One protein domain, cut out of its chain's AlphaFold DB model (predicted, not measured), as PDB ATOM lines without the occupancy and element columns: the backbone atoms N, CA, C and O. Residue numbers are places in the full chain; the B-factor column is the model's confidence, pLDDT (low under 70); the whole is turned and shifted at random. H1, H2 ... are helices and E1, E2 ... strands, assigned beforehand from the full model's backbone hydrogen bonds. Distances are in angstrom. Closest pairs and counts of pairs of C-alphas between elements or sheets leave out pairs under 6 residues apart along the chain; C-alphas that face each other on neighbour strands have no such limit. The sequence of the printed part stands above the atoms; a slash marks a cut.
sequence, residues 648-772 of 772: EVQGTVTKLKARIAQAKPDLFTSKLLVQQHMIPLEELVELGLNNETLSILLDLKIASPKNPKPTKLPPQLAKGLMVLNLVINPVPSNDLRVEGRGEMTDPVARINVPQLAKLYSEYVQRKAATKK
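What this domain is: This is residues 648 to 772 of the 772 residues of an uncharacterized protein of Candidatus Lambdaproteobacteria bacterium RIFOXYD2_FULL_56_26 (UniProt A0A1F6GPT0). A small three-stranded sheet makes one side; the short helices H2 and H3 lie between it and H4, and H1 runs side by side with H4 beyond them. H5 passes the E2 edge of the sheet, and residues 765 to 772 stick out. The printed part has 125 residues with five named helices and three named strands, in the order H1 E1 E2 H2 H3 E3 H4 H5; the sheet, E2 E1 E3, is antiparallel. It is mostly helix and compact, with a radius of gyration of the C-alphas of 14.2 A and spans of 40 by 32 by 25 A.

Where its parts are: E1 is residues 671 to 674, E2 677 to 680, E3 701 to 703. H2 is residues 681 to 686, H3 691 to 698. H4, residues 715 to 728, measures 19.9 A. H1, residues 648 to 663, measures 22.9 A from C-alpha 648 at (232.382, 191.604, 268.255). H5, residues 753 to 770, measures 25.9 A and ends at (217.178, 199.957, 254.516).

How they stand to each other: E1 and E2 form a hairpin, with N 672 and O 679 within hydrogen-bond range at 2.8 A; E1 and E3 are antiparallel neighbours, with N 671 and O 703 within hydrogen-bond range at 2.9 A. E2, H2 H3, E3 is a split strand-helix-strand unit, E1 lying between its strands, with a right-handed crossover. H2, H3 and H5 only graze the sheet. The hub H4 touches H2 (C-alphas 685 and 725, 5.4 A), H3 (691 and 722, 6.1 A) and H1 (656 and 724, 6.4 A; a shallow tilt of 12 degrees, opposite ways). In all five helices every O i to N i+4 pair is within hydrogen-bond range.

The domain as a whole: The C-alphas of Glu 743 and Lys 772 are farthest apart, 44.2 A. The printed part has no cut; the links E3 to H4 and H4 to H5 are long. Mean pLDDT of the printed part is 92.6; residue 772 is under 70.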
ATOM      1  N   GLU A 648     232.376 192.183 266.908       93.75
ATOM      2  CA  GLU A 648     232.382 191.604 268.255       93.75
ATOM      3  C   GLU A 648     231.042 191.794 268.983       93.75
ATOM      4  O   GLU A 648     230.514 190.843 269.578       93.75
ATOM      5  N   VAL A 649     230.437 192.987 268.885       92.75
ATOM      6  CA  VAL A 649     229.075 193.236 269.388       92.75
ATOM      7  C   VAL A 649     228.092 192.288 268.708       92.75
ATOM      8  O   VAL A 649     227.355 191.574 269.392       92.75
ATOM      9  N   GLN A 650     228.128 192.205 267.377       93.94
ATOM     10  CA  GLN A 650     227.239 191.330 266.613       93.94
ATOM     11  C   GLN A 650     227.461 189.850 266.951       93.94
ATOM     12  O   GLN A 650     226.500 189.086 267.048       93.94
ATOM     13  N   GLY A 651     228.705 189.436 267.185       94.25
ATOM     14  CA  GLY A 651     229.055 188.094 267.639       94.25
ATOM     15  C   GLY A 651     228.488 187.789 269.024       94.25
ATOM     16  O   GLY A 651     227.941 186.708 269.238       94.25
ATOM     17  N   THR A 652     228.539 188.748 269.952       93.50
ATOM     18  CA  THR A 652     227.936 188.628 271.291       93.50
ATOM     19  C   THR A 652     226.414 188.516 271.207       93.50
ATOM     20  O   THR A 652     225.828 187.613 271.808       93.50
ATOM     21  N   VAL A 653     225.778 189.370 270.401       94.50
ATOM     22  CA  VAL A 653     224.336 189.318 270.112       94.50
ATOM     23  C   VAL A 653     223.960 187.965 269.506       94.50
ATOM     24  O   VAL A 653     223.016 187.328 269.965       94.50
ATOM     25  N   THR A 654     224.731 187.475 268.535       95.81
ATOM     26  CA  THR A 654     224.492 186.183 267.875       95.81
ATOM     27  C   THR A 654     224.650 185.015 268.846       95.81
ATOM     28  O   THR A 654     223.810 184.121 268.857       95.81
ATOM     29  N   LYS A 655     225.666 185.031 269.720       95.56
ATOM     30  CA  LYS A 655     225.854 184.019 270.776       95.56
ATOM     31  C   LYS A 655     224.690 184.005 271.768       95.56
ATOM     32  O   LYS A 655     224.211 182.931 272.129       95.56
ATOM     33  N   LEU A 656     224.209 185.176 272.191       94.44
ATOM     34  CA  LEU A 656     223.039 185.282 273.066       94.44
ATOM     35  C   LEU A 656     221.769 184.788 272.365       94.44
ATOM     36  O   LEU A 656     221.045 183.977 272.943       94.44
ATOM     37  N   LYS A 657     221.536 185.195 271.107       95.62
ATOM     38  CA  LYS A 657     220.434 184.680 270.278       95.62
ATOM     39  C   LYS A 657     220.513 183.153 270.154       95.62
ATOM     40  O   LYS A 657     219.526 182.478 270.419       95.62
ATOM     41  N   ALA A 658     221.685 182.588 269.862       95.06
ATOM     42  CA  ALA A 658     221.882 181.143 269.754       95.06
ATOM     43  C   ALA A 658     221.607 180.405 271.076       95.06
ATOM     44  O   ALA A 658     220.911 179.394 271.073       95.06
ATOM     45  N   ARG A 659     222.077 180.930 272.217       95.19
ATOM     46  CA  ARG A 659     221.822 180.339 273.545       95.19
ATOM     47  C   ARG A 659     220.333 180.332 273.897       95.19
ATOM     48  O   ARG A 659     219.829 179.355 274.443       95.19
ATOM     49  N   ILE A 660     219.625 181.413 273.577       94.88
ATOM     50  CA  ILE A 660     218.175 181.515 273.777       94.88
ATOM     51  C   ILE A 660     217.437 180.547 272.833       94.88
ATOM     52  O   ILE A 660     216.534 179.833 273.268       94.88
ATOM     53  N   ALA A 661     217.861 180.468 271.568       94.00
ATOM     54  CA  ALA A 661     217.297 179.554 270.578       94.00
ATOM     55  C   ALA A 661     217.555 178.076 270.922       94.00
ATOM     56  O   ALA A 661     216.702 177.235 270.662       94.00
ATOM     57  N   GLN A 662     218.674 177.742 271.567       94.88
ATOM     58  CA  GLN A 662     218.937 176.382 272.048       94.88
ATOM     59  C   GLN A 662     217.893 175.933 273.079       94.88
ATOM     60  O   GLN A 662     217.469 174.780 273.065       94.88
ATOM     61  N   ALA A 663     217.448 176.844 273.949       93.81
ATOM     62  CA  ALA A 663     216.396 176.562 274.919       93.81
ATOM     63  C   ALA A 663     214.988 176.558 274.286       93.81
ATOM     64  O   ALA A 663     214.122 175.807 274.734       93.81
ATOM     65  N   LYS A 664     214.747 177.374 273.247       94.06
ATOM     66  CA  LYS A 664     213.500 177.369 272.461       94.06
ATOM     67  C   LYS A 664     213.741 177.823 271.002       94.06
ATOM     68  O   LYS A 664     213.793 179.031 270.754       94.06
ATOM     69  N   PRO A 665     213.851 176.894 270.025       92.62
ATOM     70  CA  PRO A 665     214.324 177.201 268.662       92.62
ATOM     71  C   PRO A 665     213.464 178.180 267.859       92.62
ATOM     72  O   PRO A 665     213.962 178.880 266.987       92.62
ATOM     73  N   ASP A 666     212.167 178.233 268.142       93.12
ATOM     74  CA  ASP A 666     211.171 179.053 267.452       93.12
ATOM     75  C   ASP A 666     210.859 180.370 268.187       93.12
ATOM     76  O   ASP A 666     209.912 181.079 267.824       93.12
ATOM     77  N   LEU A 667     211.631 180.716 269.227       94.06
ATOM     78  CA  LEU A 667     211.326 181.865 270.077       94.06
ATOM     79  C   LEU A 667     211.356 183.190 269.308       94.06
ATOM     80  O   LEU A 667     210.417 183.967 269.415       94.06
ATOM     81  N   PHE A 668     212.385 183.438 268.498       94.12
ATOM     82  CA  PHE A 668     212.523 184.700 267.756       94.12
ATOM     83  C   PHE A 668     211.462 184.881 266.661       94.12
ATOM     84  O   PHE A 668     211.084 186.008 266.348       94.12
ATOM     85  N   THR A 669     210.902 183.776 266.158       93.31
ATOM     86  CA  THR A 669     209.749 183.771 265.241       93.31
ATOM     87  C   THR A 669     208.395 183.800 265.954       93.31
ATOM     88  O   THR A 669     207.360 183.954 265.304       93.31
ATOM     89  N   SER A 670     208.377 183.624 267.280       95.00
ATOM     90  CA  SER A 670     207.153 183.713 268.074       95.00
ATOM     91  C   SER A 670     206.678 185.162 268.131       95.00
ATOM     92  O   SER A 670     207.483 186.093 268.188       95.00
ATOM     93  N   LYS A 671     205.361 185.354 268.119       95.88
ATOM     94  CA  LYS A 671     204.734 186.675 268.130       95.88
ATOM     95  C   LYS A 671     204.133 186.954 269.498       95.88
ATOM     96  O   LYS A 671     203.390 186.132 270.035       95.88
ATOM     97  N   LEU A 672     204.449 188.118 270.042       95.56
ATOM     98  CA  LEU A 672     203.779 188.687 271.195       95.56
ATOM     99  C   LEU A 672     202.373 189.133 270.802       95.56
ATOM    100  O   LEU A 672     202.217 189.846 269.808       95.56
ATOM    101  N   LEU A 673     201.369 188.724 271.578       94.12
ATOM    102  CA  LEU A 673     199.982 189.132 271.379       94.12
ATOM    103  C   LEU A 673     199.653 190.289 272.325       94.12
ATOM    104  O   LEU A 673     199.528 190.090 273.535       94.12
ATOM    105  N   VAL A 674     199.490 191.490 271.770       93.25
ATOM    106  CA  VAL A 674     199.078 192.687 272.519       93.25
ATOM    107  C   VAL A 674     197.847 193.281 271.850       93.25
ATOM    108  O   VAL A 674     197.952 193.958 270.829       93.25
ATOM    109  N   GLN A 675     196.668 193.019 272.419       90.44
ATOM    110  CA  GLN A 675     195.377 193.379 271.821       90.44
ATOM    111  C   GLN A 675     195.273 192.888 270.361       90.44
ATOM    112  O   GLN A 675     195.204 191.684 270.127       90.44
ATOM    113  N   GLN A 676     195.279 193.804 269.390       90.06
ATOM    114  CA  GLN A 676     195.163 193.518 267.955       90.06
ATOM    115  C   GLN A 676     196.532 193.370 267.263       90.06
ATOM    116  O   GLN A 676     196.604 193.015 266.088       90.06
ATOM    117  N   HIS A 677     197.629 193.649 267.973       92.00
ATOM    118  CA  HIS A 677     198.976 193.672 267.416       92.00
ATOM    119  C   HIS A 677     199.708 192.353 267.669       92.00
ATOM    120  O   HIS A 677     199.708 191.815 268.779       92.00
ATOM    121  N   MET A 678     200.371 191.856 266.623       93.56
ATOM    122  CA  MET A 678     201.230 190.675 266.670       93.56
ATOM    123  C   MET A 678     202.664 191.075 266.327       93.56
ATOM    124  O   MET A 678     202.975 191.293 265.156       93.56
ATOM    125  N   ILE A 679     203.525 191.166 267.341       95.62
ATOM    126  CA  ILE A 679     204.903 191.665 267.204       95.62
ATOM    127  C   ILE A 679     205.880 190.494 267.375       95.62
ATOM    128  O   ILE A 679     205.866 189.867 268.436       95.62
ATOM    129  N   PRO A 680     206.722 190.154 266.383       95.62
ATOM    130  CA  PRO A 680     207.760 189.140 266.553       95.62
ATOM    131  C   PRO A 680     208.699 189.487 267.712       95.62
ATOM    132  O   PRO A 680     209.113 190.637 267.851       95.62
ATOM    133  N   LEU A 681     209.069 188.501 268.533       94.75
ATOM    134  CA  LEU A 681     209.948 188.742 269.683       94.75
ATOM    135  C   LEU A 681     211.335 189.252 269.274       94.75
ATOM    136  O   LEU A 681     211.938 190.007 270.027       94.75
ATOM    137  N   GLU A 682     211.834 188.876 268.093       94.19
ATOM    138  CA  GLU A 682     213.071 189.456 267.556       94.19
ATOM    139  C   GLU A 682     212.953 190.967 267.348       94.19
ATOM    140  O   GLU A 682     213.807 191.724 267.799       94.19
ATOM    141  N   GLU A 683     211.862 191.405 266.725       95.00
ATOM    142  CA  GLU A 683     211.626 192.816 266.429       95.00
ATOM    143  C   GLU A 683     211.321 193.600 267.705       95.00
ATOM    144  O   GLU A 683     211.779 194.727 267.844       95.00
ATOM    145  N   LEU A 684     210.645 192.979 268.677       94.44
ATOM    146  CA  LEU A 684     210.367 193.564 269.990       94.44
ATOM    147  C   LEU A 684     211.645 194.011 270.716       94.44
ATOM    148  O   LEU A 684     211.672 195.089 271.306       94.44
ATOM    149  N   VAL A 685     212.698 193.191 270.667       93.69
ATOM    150  CA  VAL A 685     213.993 193.497 271.296       93.69
ATOM    151  C   VAL A 685     214.746 194.592 270.525       93.69
ATOM    152  O   VAL A 685     215.598 195.267 271.087       93.69
ATOM    153  N   GLU A 686     214.416 194.837 269.259       93.25
ATOM    154  CA  GLU A 686     215.021 195.899 268.444       93.25
ATOM    155  C   GLU A 686     214.286 197.250 268.562       93.25
ATOM    156  O   GLU A 686     214.763 198.257 268.043       93.25
ATOM    157  N   LEU A 687     213.162 197.314 269.292       93.19
ATOM    158  CA  LEU A 687     212.395 198.552 269.506       93.19
ATOM    159  C   LEU A 687     213.022 199.521 270.528       93.19
ATOM    160  O   LEU A 687     212.449 200.581 270.793       93.19
ATOM    161  N   GLY A 688     214.166 199.192 271.133       91.44
ATOM    162  CA  GLY A 688     214.844 200.087 272.081       91.44
ATOM    163  C   GLY A 688     214.060 200.335 273.373       91.44
ATOM    164  O   GLY A 688     214.099 201.443 273.912       91.44
ATOM    165  N   LEU A 689     213.309 199.336 273.841       94.19
ATOM    166  CA  LEU A 689     212.472 199.421 275.040       94.19
ATOM    167  C   LEU A 689     213.321 199.323 276.312       94.19
ATOM    168  O   LEU A 689     214.283 198.555 276.363       94.19
ATOM    169  N   ASN A 690     212.945 200.042 277.373       92.75
ATOM    170  CA  ASN A 690     213.552 199.812 278.685       92.75
ATOM    171  C   ASN A 690     213.157 198.433 279.248       92.75
ATOM    172  O   ASN A 690     212.145 197.839 278.870       92.75
ATOM    173  N   ASN A 691     213.974 197.899 280.157       92.81
ATOM    174  CA  ASN A 691     213.767 196.548 280.681       92.81
ATOM    175  C   ASN A 691     212.473 196.392 281.483       92.81
ATOM    176  O   ASN A 691     211.917 195.301 281.518       92.81
ATOM    177  N   GLU A 692     211.990 197.455 282.116       93.12
ATOM    178  CA  GLU A 692     210.745 197.423 282.884       93.12
ATOM    179  C   GLU A 692     209.542 197.273 281.945       93.12
ATOM    180  O   GLU A 692     208.715 196.385 282.141       93.12
ATOM    181  N   THR A 693     209.501 198.055 280.864       94.88
ATOM    182  CA  THR A 693     208.528 197.920 279.773       94.88
ATOM    183  C   THR A 693     208.617 196.539 279.133       94.88
ATOM    184  O   THR A 693     207.599 195.868 278.962       94.88
ATOM    185  N   LEU A 694     209.830 196.093 278.798       95.75
ATOM    186  CA  LEU A 694     210.035 194.792 278.172       95.75
ATOM    187  C   LEU A 694     209.592 193.651 279.094       95.75
ATOM    188  O   LEU A 694     208.959 192.717 278.621       95.75
ATOM    189  N   SER A 695     209.856 193.733 280.401       95.50
ATOM    190  CA  SER A 695     209.397 192.732 281.369       95.50
ATOM    191  C   SER A 695     207.873 192.621 281.378       95.50
ATOM    192  O   SER A 695     207.355 191.511 281.314       95.50
ATOM    193  N   ILE A 696     207.157 193.753 281.397       94.19
ATOM    194  CA  ILE A 696     205.685 193.762 281.369       94.19
ATOM    195  C   ILE A 696     205.168 193.170 280.051       94.19
ATOM    196  O   ILE A 696     204.206 192.404 280.051       94.19
ATOM    197  N   LEU A 697     205.820 193.480 278.924       95.69
ATOM    198  CA  LEU A 697     205.466 192.899 277.626       95.69
ATOM    199  C   LEU A 697     205.691 191.390 277.608       95.69
ATOM    200  O   LEU A 697     204.825 190.659 277.148       95.69
ATOM    201  N   LEU A 698     206.815 190.905 278.132       95.31
ATOM    202  CA  LEU A 698     207.151 189.479 278.138       95.31
ATOM    203  C   LEU A 698     206.257 188.636 279.070       95.31
ATOM    204  O   LEU A 698     206.218 187.414 278.905       95.31
ATOM    205  N   ASP A 699     205.504 189.264 279.982       94.56
ATOM    206  CA  ASP A 699     204.472 188.610 280.804       94.56
ATOM    207  C   ASP A 699     203.165 188.322 280.035       94.56
ATOM    208  O   ASP A 699     202.330 187.520 280.487       94.56
ATOM    209  N   LEU A 700     202.977 188.953 278.869       94.69
ATOM    210  CA  LEU A 700     201.842 188.705 277.982       94.69
ATOM    211  C   LEU A 700     201.979 187.364 277.251       94.69
ATOM    212  O   LEU A 700     203.020 186.704 277.239       94.69
ATOM    213  N   LYS A 701     200.876 186.920 276.641       95.12
ATOM    214  CA  LYS A 701     200.857 185.645 275.919       95.12
ATOM    215  C   LYS A 701     201.597 185.776 274.585       95.12
ATOM    216  O   LYS A 701     201.409 186.739 273.844       95.12
ATOM    217  N   ILE A 702     202.375 184.753 274.257       95.00
ATOM    218  CA  ILE A 702     203.064 184.601 272.976       95.00
ATOM    219  C   ILE A 702     202.455 183.438 272.188       95.00
ATOM    220  O   ILE A 702     202.072 182.416 272.764       95.00
ATOM    221  N   ALA A 703     202.379 183.580 270.868       93.06
ATOM    222  CA  ALA A 703     201.998 182.514 269.948       93.06
ATOM    223  C   ALA A 703     203.214 182.094 269.115       93.06
ATOM    224  O   ALA A 703     203.903 182.939 268.537       93.06
ATOM    225  N   SER A 704     203.484 180.791 269.061       92.31
ATOM    226  CA  SER A 704     204.540 180.233 268.215       92.31
ATOM    227  C   SER A 704     203.944 179.730 266.892       92.31
ATOM    228  O   SER A 704     202.827 179.211 266.892       92.31
ATOM    229  N   PRO A 705     204.698 179.783 265.776       88.31
ATOM    230  CA  PRO A 705     204.313 179.108 264.535       88.31
ATOM    231  C   PRO A 705     204.077 177.598 264.710       88.31
ATOM    232  O   PRO A 705     203.224 177.028 264.039       88.31
ATOM    233  N   LYS A 706     204.823 176.945 265.613       87.38
ATOM    234  CA  LYS A 706     204.722 175.501 265.886       87.38
ATOM    235  C   LYS A 706     203.622 175.160 266.887       87.38
ATOM    236  O   LYS A 706     203.120 174.042 266.886       87.38
ATOM    237  N   ASN A 707     203.267 176.103 267.758       84.50
ATOM    238  CA  ASN A 707     202.195 175.933 268.726       84.50
ATOM    239  C   ASN A 707     201.373 177.229 268.812       84.50
ATOM    240  O   ASN A 707     201.749 178.144 269.553       84.50
ATOM    241  N   PRO A 708     200.267 177.327 268.050       82.94
ATOM    242  CA  PRO A 708     199.480 178.552 267.955       82.94
ATOM    243  C   PRO A 708     198.703 178.860 269.239       82.94
ATOM    244  O   PRO A 708     198.183 179.966 269.380       82.94
ATOM    245  N   LYS A 709     198.625 177.919 270.194       90.19
ATOM    246  CA  LYS A 709     197.992 178.165 271.493       90.19
ATOM    247  C   LYS A 709     198.795 179.224 272.268       90.19
ATOM    248  O   LYS A 709     199.970 178.988 272.559       90.19
ATOM    249  N   PRO A 710     198.183 180.364 272.642       90.38
ATOM    250  CA  PRO A 710     198.876 181.422 273.366       90.38
ATOM    251  C   PRO A 710     199.378 180.936 274.730       90.38
ATOM    252  O   PRO A 710     198.586 180.527 275.581       90.38
ATOM    253  N   THR A 711     200.688 181.005 274.954       93.62
ATOM    254  CA  THR A 711     201.349 180.557 276.194       93.62
ATOM    255  C   THR A 711     202.183 181.683 276.794       93.62
ATOM    256  O   THR A 711     202.584 182.603 276.087       93.62
ATOM    257  N   LYS A 712     202.429 181.650 278.109       93.75
ATOM    258  CA  LYS A 712     203.366 182.587 278.749       93.75
ATOM    259  C   LYS A 712     204.805 182.151 278.492       93.75
ATOM    260  O   LYS A 712     205.089 180.954 278.395       93.75
ATOM    261  N   LEU A 713     205.712 183.118 278.401       93.94
ATOM    262  CA  LEU A 713     207.129 182.827 278.253       93.94
ATOM    263  C   LEU A 713     207.709 182.312 279.587       93.94
ATOM    264  O   LEU A 713     207.465 182.920 280.628       93.94
ATOM    265  N   PRO A 714     208.494 181.217 279.595       94.81
ATOM    266  CA  PRO A 714     209.216 180.789 280.787       94.81
ATOM    267  C   PRO A 714     210.101 181.916 281.355       94.81
ATOM    268  O   PRO A 714     210.819 182.557 280.580       94.81
ATOM    269  N   PRO A 715     210.149 182.119 282.688       94.50
ATOM    270  CA  PRO A 715     210.898 183.223 283.298       94.50
ATOM    271  C   PRO A 715     212.384 183.268 282.916       94.50
ATOM    272  O   PRO A 715     212.969 184.340 282.791       94.50
ATOM    273  N   GLN A 716     213.011 182.108 282.696       94.94
ATOM    274  CA  GLN A 716     214.410 182.023 282.263       94.94
ATOM    275  C   GLN A 716     214.622 182.588 280.849       94.94
ATOM    276  O   GLN A 716     215.607 183.286 280.610       94.94
ATOM    277  N   LEU A 717     213.686 182.338 279.928       95.62
ATOM    278  CA  LEU A 717     213.732 182.885 278.569       95.62
ATOM    279  C   LEU A 717     213.410 184.382 278.563       95.62
ATOM    280  O   LEU A 717     214.059 185.127 277.834       95.62
ATOM    281  N   ALA A 718     212.479 184.829 279.414       95.06
ATOM    282  CA  ALA A 718     212.191 186.251 279.590       95.06
ATOM    283  C   ALA A 718     213.436 187.014 280.071       95.06
ATOM    284  O   ALA A 718     213.848 187.983 279.436       95.06
ATOM    285  N   LYS A 719     214.119 186.503 281.107       95.06
ATOM    286  CA  LYS A 719     215.413 187.039 281.562       95.06
ATOM    287  C   LYS A 719     216.462 187.036 280.445       95.06
ATOM    288  O   LYS A 719     217.180 188.019 280.291       95.06
ATOM    289  N   GLY A 720     216.532 185.970 279.645       95.25
ATOM    290  CA  GLY A 720     217.422 185.896 278.482       95.25
ATOM    291  C   GLY A 720     217.169 187.008 277.459       95.25
ATOM    292  O   GLY A 720     218.115 187.665 277.028       95.25
ATOM    293  N   LEU A 721     215.903 187.271 277.118       95.44
ATOM    294  CA  LEU A 721     215.517 188.359 276.213       95.44
ATOM    295  C   LEU A 721     215.793 189.745 276.810       95.44
ATOM    296  O   LEU A 721     216.220 190.633 276.081       95.44
ATOM    297  N   MET A 722     215.623 189.930 278.122       95.19
ATOM    298  CA  MET A 722     215.992 191.183 278.796       95.19
ATOM    299  C   MET A 722     217.506 191.428 278.770       95.19
ATOM    300  O   MET A 722     217.942 192.554 278.548       95.19
ATOM    301  N   VAL A 723     218.326 190.387 278.953       94.19
ATOM    302  CA  VAL A 723     219.790 190.497 278.809       94.19
ATOM    303  C   VAL A 723     220.167 190.810 277.363       94.19
ATOM    304  O   VAL A 723     221.002 191.678 277.128       94.19
ATOM    305  N   LEU A 724     219.531 190.155 276.388       94.94
ATOM    306  CA  LEU A 724     219.730 190.462 274.971       94.94
ATOM    307  C   LEU A 724     219.365 191.924 274.658       94.94
ATOM    308  O   LEU A 724     220.130 192.608 273.983       94.94
ATOM    309  N   ASN A 725     218.250 192.414 275.203       94.19
ATOM    310  CA  ASN A 725     217.829 193.805 275.070       94.19
ATOM    311  C   ASN A 725     218.837 194.783 275.675       94.19
ATOM    312  O   ASN A 725     219.129 195.791 275.050       94.19
ATOM    313  N   LEU A 726     219.421 194.480 276.837       91.38
ATOM    314  CA  LEU A 726     220.467 195.318 277.438       91.38
ATOM    315  C   LEU A 726     221.735 195.405 276.585       91.38
ATOM    316  O   LEU A 726     222.409 196.429 276.610       91.38
ATOM    317  N   VAL A 727     222.074 194.339 275.859       92.06
ATOM    318  CA  VAL A 727     223.252 194.320 274.978       92.06
ATOM    319  C   VAL A 727     222.980 195.073 273.673       92.06
ATOM    320  O   VAL A 727     223.862 195.769 273.180       92.06
ATOM    321  N   ILE A 728     221.771 194.955 273.118       92.06
ATOM    322  CA  ILE A 728     221.379 195.649 271.880       92.06
ATOM    323  C   ILE A 728     221.090 197.135 272.154       92.06
ATOM    324  O   ILE A 728     221.520 198.005 271.397       92.06
ATOM    325  N   ASN A 729     220.413 197.432 273.262       91.69
ATOM    326  CA  ASN A 729     219.932 198.758 273.651       91.69
ATOM    327  C   ASN A 729     220.371 199.123 275.086       91.69
ATOM    328  O   ASN A 729     219.523 199.283 275.970       91.69
ATOM    329  N   PRO A 730     221.682 199.258 275.363       87.38
ATOM    330  CA  PRO A 730     222.178 199.661 276.680       87.38
ATOM    331  C   PRO A 730     221.672 201.032 277.155       87.38
ATOM    332  O   PRO A 730     221.718 201.296 278.360       87.38
ATOM    333  N   VAL A 731     221.199 201.894 276.244       89.06
ATOM    334  CA  VAL A 731     220.456 203.123 276.560       89.06
ATOM    335  C   VAL A 731     219.086 203.063 275.875       89.06
ATOM    336  O   VAL A 731     218.965 203.394 274.694       89.06
ATOM    337  N   PRO A 732     218.032 202.617 276.579       87.81
ATOM    338  CA  PRO A 732     216.716 202.472 275.978       87.81
ATOM    339  C   PRO A 732     216.147 203.832 275.564       87.81
ATOM    340  O   PRO A 732     216.217 204.824 276.297       87.81
ATOM    341  N   SER A 733     215.566 203.876 274.371       88.19
ATOM    342  CA  SER A 733     214.966 205.087 273.802       88.19
ATOM    343  C   SER A 733     213.497 205.244 274.193       88.19
ATOM    344  O   SER A 733     212.984 206.358 274.183       88.19
ATOM    345  N   ASN A 734     212.830 204.144 274.551       91.69
ATOM    346  CA  ASN A 734     211.383 204.094 274.718       91.69
ATOM    347  C   ASN A 734     210.991 203.513 276.088       91.69
ATOM    348  O   ASN A 734     211.385 202.399 276.440       91.69
ATOM    349  N   ASP A 735     210.173 204.257 276.836       92.38
ATOM    350  CA  ASP A 735     209.415 203.777 277.995       92.38
ATOM    351  C   ASP A 735     207.931 203.806 277.625       92.38
ATOM    352  O   ASP A 735     207.433 204.827 277.150       92.38
ATOM    353  N   LEU A 736     207.241 202.676 277.782       94.56
ATOM    354  CA  LEU A 736     205.821 202.551 277.437       94.56
ATOM    355  C   LEU A 736     204.943 202.368 278.667       94.56
ATOM    356  O   LEU A 736     203.762 202.053 278.522       94.56
ATOM    357  N   ARG A 737     205.490 202.524 279.874       93.94
ATOM    358  CA  ARG A 737     204.689 202.440 281.094       93.94
ATOM    359  C   ARG A 737     203.707 203.602 281.165       93.94
ATOM    360  O   ARG A 737     204.050 204.746 280.884       93.94
ATOM    361  N   VAL A 738     202.482 203.301 281.578       91.00
ATOM    362  CA  VAL A 738     201.478 204.325 281.883       91.00
ATOM    363  C   VAL A 738     201.679 204.790 283.326       91.00
ATOM    364  O   VAL A 738     201.655 203.971 284.250       91.00
ATOM    365  N   GLU A 739     201.874 206.094 283.527       88.50
ATOM    366  CA  GLU A 739     202.034 206.682 284.862       88.50
ATOM    367  C   GLU A 739     200.850 206.337 285.781       88.50
ATOM    368  O   GLU A 739     199.694 206.282 285.355       88.50
ATOM    369  N   GLY A 740     201.146 206.040 287.050       88.38
ATOM    370  CA  GLY A 740     200.145 205.685 288.063       88.38
ATOM    371  C   GLY A 740     199.516 204.292 287.924       88.38
ATOM    372  O   GLY A 740     198.755 203.889 288.797       88.38
ATOM    373  N   ARG A 741     199.831 203.519 286.873       89.12
ATOM    374  CA  ARG A 741     199.241 202.182 286.649       89.12
ATOM    375  C   ARG A 741     200.155 201.013 286.995       89.12
ATOM    376  O   ARG A 741     199.781 199.873 286.750       89.12
ATOM    377  N   GLY A 742     201.331 201.262 287.573       83.94
ATOM    378  CA  GLY A 742     202.343 200.230 287.839       83.94
ATOM    379  C   GLY A 742     201.860 199.044 288.686       83.94
ATOM    380  O   GLY A 742     202.337 197.932 288.475       83.94
ATOM    381  N   GLU A 743     200.897 199.272 289.583       87.81
ATOM    382  CA  GLU A 743     200.352 198.265 290.507       87.81
ATOM    383  C   GLU A 743     199.161 197.471 289.942       87.81
ATOM    384  O   GLU A 743     198.671 196.545 290.587       87.81
ATOM    385  N   MET A 744     198.680 197.797 288.735       90.19
ATOM    386  CA  MET A 744     197.568 197.060 288.133       90.19
ATOM    387  C   MET A 744     197.949 195.598 287.861       90.19
ATOM    388  O   MET A 744     199.032 195.298 287.356       90.19
ATOM    389  N   THR A 745     197.027 194.679 288.155       89.75
ATOM    390  CA  THR A 745     197.210 193.237 287.921       89.75
ATOM    391  C   THR A 745     197.236 192.879 286.438       89.75
ATOM    392  O   THR A 745     197.889 191.907 286.063       89.75
ATOM    393  N   ASP A 746     196.551 193.656 285.594       91.25
ATOM    394  CA  ASP A 746     196.567 193.472 284.146       91.25
ATOM    395  C   ASP A 746     197.826 194.107 283.516       91.25
ATOM    396  O   ASP A 746     197.944 195.338 283.484       91.25
ATOM    397  N   PRO A 747     198.762 193.308 282.966       90.75
ATOM    398  CA  PRO A 747     199.944 193.822 282.276       90.75
ATOM    399  C   PRO A 747     199.617 194.677 281.044       90.75
ATOM    400  O   PRO A 747     200.401 195.562 280.709       90.75
ATOM    401  N   VAL A 748     198.467 194.478 280.383       92.56
ATOM    402  CA  VAL A 748     198.079 195.311 279.228       92.56
ATOM    403  C   VAL A 748     197.728 196.729 279.680       92.56
ATOM    404  O   VAL A 748     198.147 197.695 279.048       92.56
ATOM    405  N   ALA A 749     197.025 196.871 280.807       92.38
ATOM    406  CA  ALA A 749     196.650 198.170 281.369       92.38
ATOM    407  C   ALA A 749     197.854 199.018 281.823       92.38
ATOM    408  O   ALA A 749     197.733 200.242 281.940       92.38
ATOM    409  N   ARG A 750     199.008 198.376 282.051       93.50
ATOM    410  CA  ARG A 750     200.281 199.004 282.436       93.50
ATOM    411  C   ARG A 750     201.047 199.617 281.263       93.50
ATOM    412  O   ARG A 750     202.001 200.355 281.509       93.50
ATOM    413  N   ILE A 751     200.664 199.315 280.018       94.62
ATOM    414  CA  ILE A 751     201.404 199.697 278.810       94.62
ATOM    415  C   ILE A 751     200.590 200.629 277.914       94.62
ATOM    416  O   ILE A 751     199.408 200.410 277.652       94.62
ATOM    417  N   ASN A 752     201.256 201.638 277.361       95.50
ATOM    418  CA  ASN A 752     200.731 202.494 276.309       95.50
ATOM    419  C   ASN A 752     200.728 201.752 274.956       95.50
ATOM    420  O   ASN A 752     201.643 201.882 274.139       95.50
ATOM    421  N   VAL A 753     199.692 200.937 274.728       94.69
ATOM    422  CA  VAL A 753     199.527 200.140 273.497       94.69
ATOM    423  C   VAL A 753     199.512 200.999 272.218       94.69
ATOM    424  O   VAL A 753     200.195 200.617 271.265       94.69
ATOM    425  N   PRO A 754     198.837 202.170 272.157       95.12
ATOM    426  CA  PRO A 754     198.911 203.052 270.987       95.12
ATOM    427  C   PRO A 754     200.339 203.481 270.628       95.12
ATOM    428  O   PRO A 754     200.721 203.474 269.455       95.12
ATOM    429  N   GLN A 755     201.156 203.816 271.630       94.25
ATOM    430  CA  GLN A 755     202.551 204.195 271.412       94.25
ATOM    431  C   GLN A 755     203.402 202.999 270.964       94.25
ATOM    432  O   GLN A 755     204.218 203.149 270.054       94.25
ATOM    433  N   LEU A 756     203.173 201.805 271.526       95.25
ATOM    434  CA  LEU A 756     203.809 200.568 271.058       95.25
ATOM    435  C   LEU A 756     203.505 200.304 269.575       95.25
ATOM    436  O   LEU A 756     204.415 200.008 268.801       95.25
ATOM    437  N   ALA A 757     202.238 200.438 269.177       94.00
ATOM    438  CA  ALA A 757     201.797 200.234 267.799       94.00
ATOM    439  C   ALA A 757     202.471 201.219 266.835       94.00
ATOM    440  O   ALA A 757     202.960 200.815 265.776       94.00
ATOM    441  N   LYS A 758     202.561 202.495 267.231       95.19
ATOM    442  CA  LYS A 758     203.272 203.529 266.473       95.19
ATOM    443  C   LYS A 758     204.752 203.176 266.303       95.19
ATOM    444  O   LYS A 758     205.217 203.107 265.167       95.19
ATOM    445  N   LEU A 759     205.461 202.879 267.396       94.62
ATOM    446  CA  LEU A 759     206.884 202.515 267.360       94.62
ATOM    447  C   LEU A 759     207.150 201.309 266.459       94.62
ATOM    448  O   LEU A 759     208.078 201.329 265.652       94.62
ATOM    449  N   TYR A 760     206.314 200.276 266.565       95.06
ATOM    450  CA  TYR A 760     206.437 199.091 265.729       95.06
ATOM    451  C   TYR A 760     206.215 199.413 264.245       95.06
ATOM    452  O   TYR A 760     207.001 198.990 263.398       95.06
ATOM    453  N   SER A 761     205.203 200.224 263.916       94.00
ATOM    454  CA  SER A 761     204.949 200.639 262.530       94.00
ATOM    455  C   SER A 761     206.112 201.439 261.926       94.00
ATOM    456  O   SER A 761     206.519 201.168 260.796       94.00
ATOM    457  N   GLU A 762     206.712 202.357 262.693       93.31
ATOM    458  CA  GLU A 762     207.882 203.129 262.265       93.31
ATOM    459  C   GLU A 762     209.108 202.234 262.064       93.31
ATOM    460  O   GLU A 762     209.841 202.397 261.088       93.31
ATOM    461  N   TYR A 763     209.335 201.275 262.965       93.50
ATOM    462  CA  TYR A 763     210.422 200.307 262.838       93.50
ATOM    463  C   TYR A 763     210.284 199.480 261.550       93.50
ATOM    464  O   TYR A 763     211.246 199.371 260.783       93.50
ATOM    465  N   VAL A 764     209.082 198.970 261.252       93.50
ATOM    466  CA  VAL A 764     208.812 198.210 260.018       93.50
ATOM    467  C   VAL A 764     209.076 199.066 258.775       93.50
ATOM    468  O   VAL A 764     209.704 198.592 257.827       93.50
ATOM    469  N   GLN A 765     208.671 200.341 258.785       92.69
ATOM    470  CA  GLN A 765     208.943 201.276 257.686       92.69
ATOM    471  C   GLN A 765     210.445 201.537 257.500       92.69
ATOM    472  O   GLN A 765     210.941 201.463 256.375       92.69
ATOM    473  N   ARG A 766     211.194 201.774 258.587       91.00
ATOM    474  CA  ARG A 766     212.656 201.975 258.535       91.00
ATOM    475  C   ARG A 766     213.378 200.739 258.000       91.00
ATOM    476  O   ARG A 766     214.251 200.868 257.147       91.00
ATOM    477  N   LYS A 767     212.984 199.545 258.449       90.75
ATOM    478  CA  LYS A 767     213.545 198.259 257.997       90.75
ATOM    479  C   LYS A 767     213.229 197.968 256.528       90.75
ATOM    480  O   LYS A 767     214.033 197.348 255.837       90.75
ATOM    481  N   ALA A 768     212.069 198.407 256.039       89.50
ATOM    482  CA  ALA A 768     211.725 198.328 254.621       89.50
ATOM    483  C   ALA A 768     212.546 199.313 253.770       89.50
ATOM    484  O   ALA A 768     212.883 198.989 252.634       89.50
ATOM    485  N   ALA A 769     212.892 200.483 254.318       87.94
ATOM    486  CA  ALA A 769     213.715 201.482 253.640       87.94
ATOM    487  C   ALA A 769     215.192 201.070 253.528       87.94
ATOM    488  O   ALA A 769     215.782 201.295 252.484       87.94
ATOM    489  N   THR A 770     215.775 200.427 254.546       84.25
ATOM    490  CA  THR A 770     217.178 199.957 254.516       84.25
ATOM    491  C   THR A 770     217.413 198.698 253.680       84.25
ATOM    492  O   THR A 770     218.562 198.346 253.425       84.25
ATOM    493  N   LYS A 771     216.350 197.993 253.277       79.75
ATOM    494  CA  LYS A 771     216.421 196.844 252.357       79.75
ATOM    495  C   LYS A 771     216.353 197.235 250.876       79.75
ATOM    496  O   LYS A 771     216.582 196.367 250.036       79.75
ATOM    497  N   LYS A 772     215.976 198.477 250.574       62.06
ATOM    498  CA  LYS A 772     216.043 199.065 249.233       62.06
ATOM    499  C   LYS A 772     217.389 199.748 249.063       62.06
ATOM    500  O   LYS A 772     217.888 199.708 247.920       62.06
TER     501      LYS A 772